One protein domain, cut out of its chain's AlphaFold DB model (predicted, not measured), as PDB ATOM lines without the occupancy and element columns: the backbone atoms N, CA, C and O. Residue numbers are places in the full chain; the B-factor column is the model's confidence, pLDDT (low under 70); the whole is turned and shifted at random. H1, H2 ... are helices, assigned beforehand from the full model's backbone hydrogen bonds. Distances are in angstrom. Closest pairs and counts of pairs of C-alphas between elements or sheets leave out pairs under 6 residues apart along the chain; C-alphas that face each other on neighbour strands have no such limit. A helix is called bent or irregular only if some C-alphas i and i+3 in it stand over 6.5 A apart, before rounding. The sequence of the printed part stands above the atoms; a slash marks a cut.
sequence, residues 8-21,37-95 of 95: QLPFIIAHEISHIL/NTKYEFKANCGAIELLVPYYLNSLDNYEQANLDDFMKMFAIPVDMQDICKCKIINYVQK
ATOM      1  N   GLN A   8       5.855 -28.926  27.130       88.44
ATOM      2  CA  GLN A   8       5.472 -29.675  25.929       88.44
ATOM      3  C   GLN A   8       6.294 -30.958  25.753       88.44
ATOM      4  O   GLN A   8       5.980 -31.796  24.910       88.44
ATOM      5  N   LEU A   9       7.360 -31.129  26.541       91.06
ATOM      6  CA  LEU A   9       8.261 -32.266  26.417       91.06
ATOM      7  C   LEU A   9       7.550 -33.623  26.570       91.06
ATOM      8  O   LEU A   9       7.820 -34.486  25.738       91.06
ATOM      9  N   PRO A  10       6.623 -33.829  27.531       93.88
ATOM     10  CA  PRO A  10       5.883 -35.085  27.625       93.88
ATOM     11  C   PRO A  10       5.096 -35.402  26.350       93.88
ATOM     12  O   PRO A  10       5.143 -36.531  25.870       93.88
ATOM     13  N   PHE A  11       4.432 -34.400  25.763       93.81
ATOM     14  CA  PHE A  11       3.675 -34.572  24.525       93.81
ATOM     15  C   PHE A  11       4.578 -34.881  23.329       93.81
ATOM     16  O   PHE A  11       4.287 -35.806  22.574       93.81
ATOM     17  N   ILE A  12       5.709 -34.183  23.194       91.88
ATOM     18  CA  ILE A  12       6.684 -34.451  22.126       91.88
ATOM     19  C   ILE A  12       7.266 -35.862  22.267       91.88
ATOM     20  O   ILE A  12       7.331 -36.597  21.290       91.88
ATOM     21  N   ILE A  13       7.649 -36.278  23.476       92.81
ATOM     22  CA  ILE A  13       8.175 -37.631  23.708       92.81
ATOM     23  C   ILE A  13       7.117 -38.685  23.368       92.81
ATOM     24  O   ILE A  13       7.423 -39.648  22.670       92.81
ATOM     25  N   ALA A  14       5.873 -38.504  23.818       94.75
ATOM     26  CA  ALA A  14       4.784 -39.427  23.513       94.75
ATOM     27  C   ALA A  14       4.493 -39.505  22.001       94.75
ATOM     28  O   ALA A  14       4.219 -40.589  21.488       94.75
ATOM     29  N   HIS A  15       4.613 -38.388  21.281       92.44
ATOM     30  CA  HIS A  15       4.507 -38.326  19.823       92.44
ATOM     31  C   HIS A  15       5.603 -39.142  19.130       92.44
ATOM     32  O   HIS A  15       5.291 -40.004  18.310       92.44
ATOM     33  N   GLU A  16       6.867 -38.965  19.511       88.75
ATOM     34  CA  GLU A  16       7.970 -39.740  18.927       88.75
ATOM     35  C   GLU A  16       7.888 -41.238  19.281       88.75
ATOM     36  O   GLU A  16       8.142 -42.093  18.431       88.75
ATOM     37  N   ILE A  17       7.466 -41.589  20.504       91.19
ATOM     38  CA  ILE A  17       7.183 -42.990  20.874       91.19
ATOM     39  C   ILE A  17       6.071 -43.548  19.985       91.19
ATOM     40  O   ILE A  17       6.173 -44.669  19.490       91.19
ATOM     41  N   SER A  18       5.013 -42.771  19.752       90.12
ATOM     42  CA  SER A  18       3.910 -43.191  18.898       90.12
ATOM     43  C   SER A  18       4.343 -43.415  17.449       90.12
ATOM     44  O   SER A  18       3.889 -44.382  16.838       90.12
ATOM     45  N   HIS A  19       5.247 -42.592  16.910       85.38
ATOM     46  CA  HIS A  19       5.873 -42.853  15.609       85.38
ATOM     47  C   HIS A  19       6.581 -44.209  15.592       85.38
ATOM     48  O   HIS A  19       6.323 -45.017  14.705       85.38
ATOM     49  N   ILE A  20       7.406 -44.500  16.603       85.00
ATOM     50  CA  ILE A  20       8.144 -45.771  16.699       85.00
ATOM     51  C   ILE A  20       7.192 -46.973  16.760       85.00
ATOM     52  O   ILE A  20       7.434 -47.976  16.095       85.00
ATOM     53  N   LEU A  21       6.105 -46.875  17.529       85.75
ATOM     54  CA  LEU A  21       5.128 -47.957  17.676       85.75
ATOM     55  C   LEU A  21       4.277 -48.183  16.416       85.75
ATOM     56  O   LEU A  21       3.780 -49.287  16.213       85.75
ATOM     57  N   ASN A  37       4.320 -36.775   5.507       71.31
ATOM     58  CA  ASN A  37       3.023 -37.431   5.345       71.31
ATOM     59  C   ASN A  37       2.102 -37.168   6.542       71.31
ATOM     60  O   ASN A  37       2.200 -37.792   7.599       71.31
ATOM     61  N   THR A  38       1.142 -36.269   6.316       75.94
ATOM     62  CA  THR A  38       0.149 -35.792   7.290       75.94
ATOM     63  C   THR A  38      -0.626 -36.911   7.984       75.94
ATOM     64  O   THR A  38      -1.041 -36.749   9.131       75.94
ATOM     65  N   LYS A  39      -0.792 -38.074   7.340       80.38
ATOM     66  CA  LYS A  39      -1.449 -39.241   7.940       80.38
ATOM     67  C   LYS A  39      -0.627 -39.853   9.077       80.38
ATOM     68  O   LYS A  39      -1.213 -40.291  10.065       80.38
ATOM     69  N   TYR A  40       0.698 -39.916   8.938       81.06
ATOM     70  CA  TYR A  40       1.574 -40.479   9.970       81.06
ATOM     71  C   TYR A  40       1.705 -39.516  11.147       81.06
ATOM     72  O   TYR A  40       1.534 -39.939  12.283       81.06
ATOM     73  N   GLU A  41       1.856 -38.218  10.880       84.62
ATOM     74  CA  GLU A  41       1.852 -37.180  11.920       84.62
ATOM     75  C   GLU A  41       0.541 -37.165  12.721       84.62
ATOM     76  O   GLU A  41       0.546 -37.104  13.951       84.62
ATOM     77  N   PHE A  42      -0.606 -37.299  12.043       87.56
ATOM     78  CA  PHE A  42      -1.902 -37.401  12.716       87.56
ATOM     79  C   PHE A  42      -2.009 -38.660  13.587       87.56
ATOM     80  O   PHE A  42      -2.475 -38.585  14.725       87.56
ATOM     81  N   LYS A  43      -1.551 -39.816  13.086       89.06
ATOM     82  CA  LYS A  43      -1.502 -41.058  13.872       89.06
ATOM     83  C   LYS A  43      -0.596 -40.925  15.093       89.06
ATOM     84  O   LYS A  43      -1.002 -41.354  16.169       89.06
ATOM     85  N   ALA A  44       0.574 -40.309  14.943       90.06
ATOM     86  CA  ALA A  44       1.500 -40.073  16.041       90.06
ATOM     87  C   ALA A  44       0.894 -39.156  17.109       90.06
ATOM     88  O   ALA A  44       0.952 -39.472  18.292       90.06
ATOM     89  N   ASN A  45       0.203 -38.081  16.711       92.19
ATOM     90  CA  ASN A  45      -0.549 -37.236  17.646       92.19
ATOM     91  C   ASN A  45      -1.643 -38.021  18.386       92.19
ATOM     92  O   ASN A  45      -1.779 -37.903  19.604       92.19
ATOM     93  N   CYS A  46      -2.401 -38.858  17.673       93.75
ATOM     94  CA  CYS A  46      -3.449 -39.677  18.283       93.75
ATOM     95  C   CYS A  46      -2.886 -40.691  19.283       93.75
ATOM     96  O   CYS A  46      -3.447 -40.850  20.368       93.75
ATOM     97  N   GLY A  47      -1.794 -41.374  18.932       94.00
ATOM     98  CA  GLY A  47      -1.159 -42.335  19.824       94.00
ATOM     99  C   GLY A  47      -0.414 -41.666  20.979       94.00
ATOM    100  O   GLY A  47      -0.414 -42.213  22.072       94.00
ATOM    101  N   ALA A  48       0.123 -40.455  20.803       95.38
ATOM    102  CA  ALA A  48       0.674 -39.660  21.901       95.38
ATOM    103  C   ALA A  48      -0.383 -39.373  22.972       95.38
ATOM    104  O   ALA A  48      -0.155 -39.604  24.156       95.38
ATOM    105  N   ILE A  49      -1.560 -38.905  22.547       96.81
ATOM    106  CA  ILE A  49      -2.688 -38.635  23.445       96.81
ATOM    107  C   ILE A  49      -3.105 -39.923  24.154       96.81
ATOM    108  O   ILE A  49      -3.263 -39.923  25.371       96.81
ATOM    109  N   GLU A  50      -3.236 -41.025  23.415       96.00
ATOM    110  CA  GLU A  50      -3.594 -42.332  23.971       96.00
ATOM    111  C   GLU A  50      -2.580 -42.848  24.999       96.00
ATOM    112  O   GLU A  50      -2.984 -43.394  26.023       96.00
ATOM    113  N   LEU A  51      -1.284 -42.620  24.772       96.00
ATOM    114  CA  LEU A  51      -0.233 -42.945  25.733       96.00
ATOM    115  C   LEU A  51      -0.327 -42.092  26.999       96.00
ATOM    116  O   LEU A  51      -0.063 -42.609  28.076       96.00
ATOM    117  N   LEU A  52      -0.698 -40.812  26.891       97.12
ATOM    118  CA  LEU A  52      -0.729 -39.872  28.019       97.12
ATOM    119  C   LEU A  52      -2.002 -39.955  28.871       97.12
ATOM    120  O   LEU A  52      -1.930 -39.704  30.073       97.12
ATOM    121  N   VAL A  53      -3.148 -40.321  28.284       96.31
ATOM    122  CA  VAL A  53      -4.428 -40.481  29.003       96.31
ATOM    123  C   VAL A  53      -4.297 -41.305  30.297       96.31
ATOM    124  O   VAL A  53      -4.699 -40.790  31.341       96.31
ATOM    125  N   PRO A  54      -3.712 -42.521  30.308       95.38
ATOM    126  CA  PRO A  54      -3.594 -43.298  31.541       95.38
ATOM    127  C   PRO A  54      -2.732 -42.608  32.605       95.38
ATOM    128  O   PRO A  54      -3.040 -42.709  33.787       95.38
ATOM    129  N   TYR A  55      -1.679 -41.878  32.224       94.81
ATOM    130  CA  TYR A  55      -0.840 -41.160  33.193       94.81
ATOM    131  C   TYR A  55      -1.594 -40.018  33.867       94.81
ATOM    132  O   TYR A  55      -1.434 -39.810  35.067       94.81
ATOM    133  N   TYR A  56      -2.422 -39.301  33.109       95.81
ATOM    134  CA  TYR A  56      -3.285 -38.271  33.673       95.81
ATOM    135  C   TYR A  56      -4.337 -38.865  34.601       95.81
ATOM    136  O   TYR A  56      -4.453 -38.435  35.741       95.81
ATOM    137  N   LEU A  57      -5.060 -39.889  34.150       94.31
ATOM    138  CA  LEU A  57      -6.135 -40.480  34.945       94.31
ATOM    139  C   LEU A  57      -5.617 -41.130  36.233       94.31
ATOM    140  O   LEU A  57      -6.245 -40.977  37.274       94.31
ATOM    141  N   ASN A  58      -4.437 -41.756  36.200       93.75
ATOM    142  CA  ASN A  58      -3.785 -42.306  37.394       93.75
ATOM    143  C   ASN A  58      -3.307 -41.235  38.390       93.75
ATOM    144  O   ASN A  58      -2.948 -41.575  39.515       93.75
ATOM    145  N   SER A  59      -3.245 -39.964  37.981       92.25
ATOM    146  CA  SER A  59      -2.924 -38.849  38.881       92.25
ATOM    147  C   SER A  59      -4.146 -38.301  39.626       92.25
ATOM    148  O   SER A  59      -3.983 -37.461  40.510       92.25
ATOM    149  N   LEU A  60      -5.351 -38.763  39.278       93.00
ATOM    150  CA  LEU A  60      -6.609 -38.359  39.897       93.00
ATOM    151  C   LEU A  60      -7.042 -39.379  40.952       93.00
ATOM    152  O   LEU A  60      -6.862 -40.583  40.773       93.00
ATOM    153  N   ASP A  61      -7.703 -38.906  42.009       89.81
ATOM    154  CA  ASP A  61      -8.293 -39.783  43.030       89.81
ATOM    155  C   ASP A  61      -9.513 -40.556  42.491       89.81
ATOM    156  O   ASP A  61      -9.821 -41.659  42.944       89.81
ATOM    157  N   ASN A  62     -10.230 -39.973  41.522       88.75
ATOM    158  CA  ASN A  62     -11.387 -40.563  40.851       88.75
ATOM    159  C   ASN A  62     -11.450 -40.079  39.389       88.75
ATOM    160  O   ASN A  62     -11.303 -38.887  39.118       88.75
ATOM    161  N   TYR A  63     -11.730 -40.983  38.448       87.88
ATOM    162  CA  TYR A  63     -11.863 -40.676  37.020       87.88
ATOM    163  C   TYR A  63     -13.005 -39.707  36.685       87.88
ATOM    164  O   TYR A  63     -12.933 -39.026  35.667       87.88
ATOM    165  N   GLU A  64     -14.027 -39.575  37.536       85.69
ATOM    166  CA  GLU A  64     -15.082 -38.560  37.372       85.69
ATOM    167  C   GLU A  64     -14.555 -37.119  37.475       85.69
ATOM    168  O   GLU A  64     -15.200 -36.187  37.002       85.69
ATOM    169  N   GLN A  65     -13.370 -36.929  38.064       89.31
ATOM    170  CA  GLN A  65     -12.696 -35.631  38.142       89.31
ATOM    171  C   GLN A  65     -11.921 -35.288  36.863       89.31
ATOM    172  O   GLN A  65     -11.338 -34.209  36.779       89.31
ATOM    173  N   ALA A  66     -11.887 -36.190  35.874       92.38
ATOM    174  CA  ALA A  66     -11.161 -35.967  34.636       92.38
ATOM    175  C   ALA A  66     -11.683 -34.717  33.921       92.38
ATOM    176  O   ALA A  66     -12.839 -34.636  33.498       92.38
ATOM    177  N   ASN A  67     -10.793 -33.747  33.750       95.12
ATOM    178  CA  ASN A  67     -11.066 -32.486  33.097       95.12
ATOM    179  C   ASN A  67     -10.182 -32.346  31.851       95.12
ATOM    180  O   ASN A  67      -8.963 -32.528  31.889       95.12
ATOM    181  N   LEU A  68     -10.818 -32.029  30.725       95.56
ATOM    182  CA  LEU A  68     -10.147 -31.910  29.433       95.56
ATOM    183  C   LEU A  68      -9.094 -30.795  29.423       95.56
ATOM    184  O   LEU A  68      -7.998 -30.997  28.902       95.56
ATOM    185  N   ASP A  69      -9.416 -29.643  30.009       96.38
ATOM    186  CA  ASP A  69      -8.526 -28.484  30.039       96.38
ATOM    187  C   ASP A  69      -7.308 -28.759  30.927       96.38
ATOM    188  O   ASP A  69      -6.184 -28.430  30.547       96.38
ATOM    189  N   ASP A  70      -7.503 -29.430  32.066       96.12
ATOM    190  CA  ASP A  70      -6.407 -29.828  32.954       96.12
ATOM    191  C   ASP A  70      -5.469 -30.832  32.277       96.12
ATOM    192  O   ASP A  70      -4.250 -30.666  32.341       96.12
ATOM    193  N   PHE A  71      -6.015 -31.822  31.562       96.81
ATOM    194  CA  PHE A  71      -5.221 -32.761  30.765       96.81
ATOM    195  C   PHE A  71      -4.385 -32.044  29.698       96.81
ATOM    196  O   PHE A  71      -3.169 -32.241  29.607       96.81
ATOM    197  N   MET A  72      -5.019 -31.183  28.895       96.62
ATOM    198  CA  MET A  72      -4.332 -30.461  27.824       96.62
ATOM    199  C   MET A  72      -3.275 -29.505  28.375       96.62
ATOM    200  O   MET A  72      -2.180 -29.408  27.819       96.62
ATOM    201  N   LYS A  73      -3.560 -28.845  29.500       95.75
ATOM    202  CA  LYS A  73      -2.619 -27.954  30.180       95.75
ATOM    203  C   LYS A  73      -1.439 -28.714  30.781       95.75
ATOM    204  O   LYS A  73      -0.309 -28.249  30.648       95.75
ATOM    205  N   MET A  74      -1.676 -29.874  31.396       94.50
ATOM    206  CA  MET A  74      -0.639 -30.695  32.034       94.50
ATOM    207  C   MET A  74       0.465 -31.108  31.055       94.50
ATOM    208  O   MET A  74       1.638 -31.120  31.425       94.50
ATOM    209  N   PHE A  75       0.104 -31.401  29.804       95.19
ATOM    210  CA  PHE A  75       1.056 -31.827  28.772       95.19
ATOM    211  C   PHE A  75       1.310 -30.774  27.684       95.19
ATOM    212  O   PHE A  75       1.930 -31.085  26.666       95.19
ATOM    213  N   ALA A  76       0.831 -29.541  27.890       94.75
ATOM    214  CA  ALA A  76       0.888 -28.438  26.929       94.75
ATOM    215  C   ALA A  76       0.471 -28.856  25.501       94.75
ATOM    216  O   ALA A  76       1.165 -28.578  24.518       94.75
ATOM    217  N   ILE A  77      -0.662 -29.557  25.403       94.06
ATOM    218  CA  ILE A  77      -1.218 -30.057  24.143       94.06
ATOM    219  C   ILE A  77      -1.796 -28.878  23.338       94.06
ATOM    220  O   ILE A  77      -2.516 -28.053  23.905       94.06
ATOM    221  N   PRO A  78      -1.525 -28.785  22.021       91.94
ATOM    222  CA  PRO A  78      -2.123 -27.764  21.162       91.94
ATOM    223  C   PRO A  78      -3.658 -27.808  21.161       91.94
ATOM    224  O   PRO A  78      -4.249 -28.886  21.129       91.94
ATOM    225  N   VAL A  79      -4.295 -26.632  21.124       92.62
ATOM    226  CA  VAL A  79      -5.766 -26.483  21.153       92.62
ATOM    227  C   VAL A  79      -6.444 -27.247  20.014       92.62
ATOM    228  O   VAL A  79      -7.468 -27.886  20.223       92.62
ATOM    229  N   ASP A  80      -5.824 -27.286  18.838       92.50
ATOM    230  CA  ASP A  80      -6.343 -27.972  17.649       92.50
ATOM    231  C   ASP A  80      -6.510 -29.498  17.843       92.50
ATOM    232  O   ASP A  80      -7.152 -30.161  17.031       92.50
ATOM    233  N   MET A  81      -5.952 -30.071  18.919       93.56
ATOM    234  CA  MET A  81      -6.071 -31.493  19.273       93.56
ATOM    235  C   MET A  81      -7.175 -31.779  20.308       93.56
ATOM    236  O   MET A  81      -7.355 -32.934  20.701       93.56
ATOM    237  N   GLN A  82      -7.930 -30.764  20.744       95.81
ATOM    238  CA  GLN A  82      -8.932 -30.861  21.812       95.81
ATOM    239  C   GLN A  82      -9.967 -31.970  21.579       95.81
ATOM    240  O   GLN A  82     -10.266 -32.744  22.494       95.81
ATOM    241  N   ASP A  83     -10.480 -32.095  20.355       95.50
ATOM    242  CA  ASP A  83     -11.475 -33.117  20.017       95.50
ATOM    243  C   ASP A  83     -10.915 -34.537  20.179       95.50
ATOM    244  O   ASP A  83     -11.605 -35.433  20.675       95.50
ATOM    245  N   ILE A  84      -9.640 -34.742  19.834       94.88
ATOM    246  CA  ILE A  84      -8.965 -36.038  19.965       94.88
ATOM    247  C   ILE A  84      -8.759 -36.365  21.444       94.88
ATOM    248  O   ILE A  84      -9.056 -37.484  21.867       94.88
ATOM    249  N   CYS A  85      -8.305 -35.390  22.237       96.25
ATOM    250  CA  CYS A  85      -8.156 -35.530  23.684       96.25
ATOM    251  C   CYS A  85      -9.479 -35.935  24.340       96.25
ATOM    252  O   CYS A  85      -9.529 -36.929  25.064       96.25
ATOM    253  N   LYS A  86     -10.569 -35.232  24.010       96.06
ATOM    254  CA  LYS A  86     -11.909 -35.540  24.514       96.06
ATOM    255  C   LYS A  86     -12.333 -36.963  24.157       96.06
ATOM    256  O   LYS A  86     -12.743 -37.715  25.038       96.06
ATOM    257  N   CYS A  87     -12.200 -37.351  22.887       94.81
ATOM    258  CA  CYS A  87     -12.555 -38.695  22.432       94.81
ATOM    259  C   CYS A  87     -11.764 -39.780  23.176       94.81
ATOM    260  O   CYS A  87     -12.340 -40.771  23.618       94.81
ATOM    261  N   LYS A  88     -10.445 -39.605  23.329       94.50
ATOM    262  CA  LYS A  88      -9.570 -40.608  23.952       94.50
ATOM    263  C   LYS A  88      -9.798 -40.744  25.458       94.50
ATOM    264  O   LYS A  88      -9.812 -41.872  25.939       94.50
ATOM    265  N   ILE A  89     -10.034 -39.642  26.173       93.50
ATOM    266  CA  ILE A  89     -10.373 -39.679  27.605       93.50
ATOM    267  C   ILE A  89     -11.697 -40.421  27.819       93.50
ATOM    268  O   ILE A  89     -11.745 -41.353  28.618       93.50
ATOM    269  N   ILE A  90     -12.749 -40.069  27.067       92.44
ATOM    270  CA  ILE A  90     -14.068 -40.719  27.186       92.44
ATOM    271  C   ILE A  90     -13.959 -42.225  26.921       92.44
ATOM    272  O   ILE A  90     -14.443 -43.026  27.718       92.44
ATOM    273  N   ASN A  91     -13.277 -42.613  25.841       91.06
ATOM    274  CA  ASN A  91     -13.105 -44.020  25.484       91.06
ATOM    275  C   ASN A  91     -12.326 -44.813  26.541       91.06
ATOM    276  O   ASN A  91     -12.557 -46.009  26.684       91.06
ATOM    277  N   TYR A  92     -11.390 -44.177  27.250       89.06
ATOM    278  CA  TYR A  92     -10.624 -44.839  28.302       89.06
ATOM    279  C   TYR A  92     -11.460 -45.051  29.568       89.06
ATOM    280  O   TYR A  92     -11.407 -46.126  30.148       89.06
ATOM    281  N   VAL A  93     -12.258 -44.058  29.978       86.19
ATOM    282  CA  VAL A  93     -13.103 -44.141  31.187       86.19
ATOM    283  C   VAL A  93     -14.260 -45.136  31.022       86.19
ATOM    284  O   VAL A  93     -14.728 -45.705  32.002       86.19
ATOM    285  N   GLN A  94     -14.731 -45.355  29.792       80.94
ATOM    286  CA  GLN A  94     -15.830 -46.284  29.488       80.94
ATOM    287  C   GLN A  94     -15.391 -47.742  29.273       80.94
ATOM    288  O   GLN A  94     -16.251 -48.597  29.052       80.94
ATOM    289  N   LYS A  95     -14.084 -48.020  29.276       64.50
ATOM    290  CA  LYS A  95     -13.511 -49.346  29.028       64.50
ATOM    291  C   LYS A  95     -13.250 -50.091  30.333       64.50
ATOM    292  O   LYS A  95     -13.488 -51.318  30.333       64.50
TER     293      LYS A  95
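What this domain is: This is residues 8 to 21 and 37 to 95 of the 95 residues of an uncharacterized protein of Lactobacillus florum DSM 22689 = JCM 16035 (UniProt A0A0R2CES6). One long helix, H2, forms the spine of this domain; H1 crosses it on one side and H4 on the opposite side, both steeply, and the short H3 lies across the gap between H1 and H4 on a third side, packing on H4. The printed part has 73 residues with four named helices in the order H1, H2, H3, H4, no named strand, and is all helix. It is compact, with a radius of gyration of the C-alphas of 11.7 A, yet elongated, spanning 38 by 24 by 21 A.

How they stand to each other: H2, residues 38 to 57, touches H1, residues 8 to 21, opposite ways at a steep tilt of 63 degrees; the closest C-alphas, of Ala 14 and Ala 48, are 4.4 A apart. With residues 46 to 54 alone, H2 touches H4, residues 79 to 93, the same way at a steep tilt of 52 degrees; the closest C-alphas are those of Val 53 and Ile 89, 6.2 A. H3, residues 68 to 74, touches H4 at 71 degrees, only just about perpendicular, closest at the C-alphas of Leu 68 and Lys 86, 6.4 A. H3 is close to but not clearly touching H2, and near H1. H1 and H4 are apart. Every O i to N i+4 pair is within hydrogen-bond range in H1 and H3, against 14 of 16 in H2 and 9 of 11 in H4.

Where its parts are: H2 measures 28.7 A from C-alpha 38 at (0.149, -35.792, 7.290); it is only just irregular, C-alphas 51 and 54 being 6.7 A apart. H1 measures 20.1 A, and H3 9.9 A. H4, 21.6 A, is irregular, with C-alphas 80 and 83 7.6 A apart, and ends at C-alpha 93, (-13.103, -44.141, 31.187).

The domain as a whole: The farthest C-alphas, of Asn 37 and Asp 61, are 39.4 A apart. Residues 22 to 36 are cut out, leaving 16.3 A between C-alphas 21 and 37. The link H2 to H3 is short and H3 to H4 tight. Mean pLDDT of the printed part is 91.3; residue 95 alone is under 70.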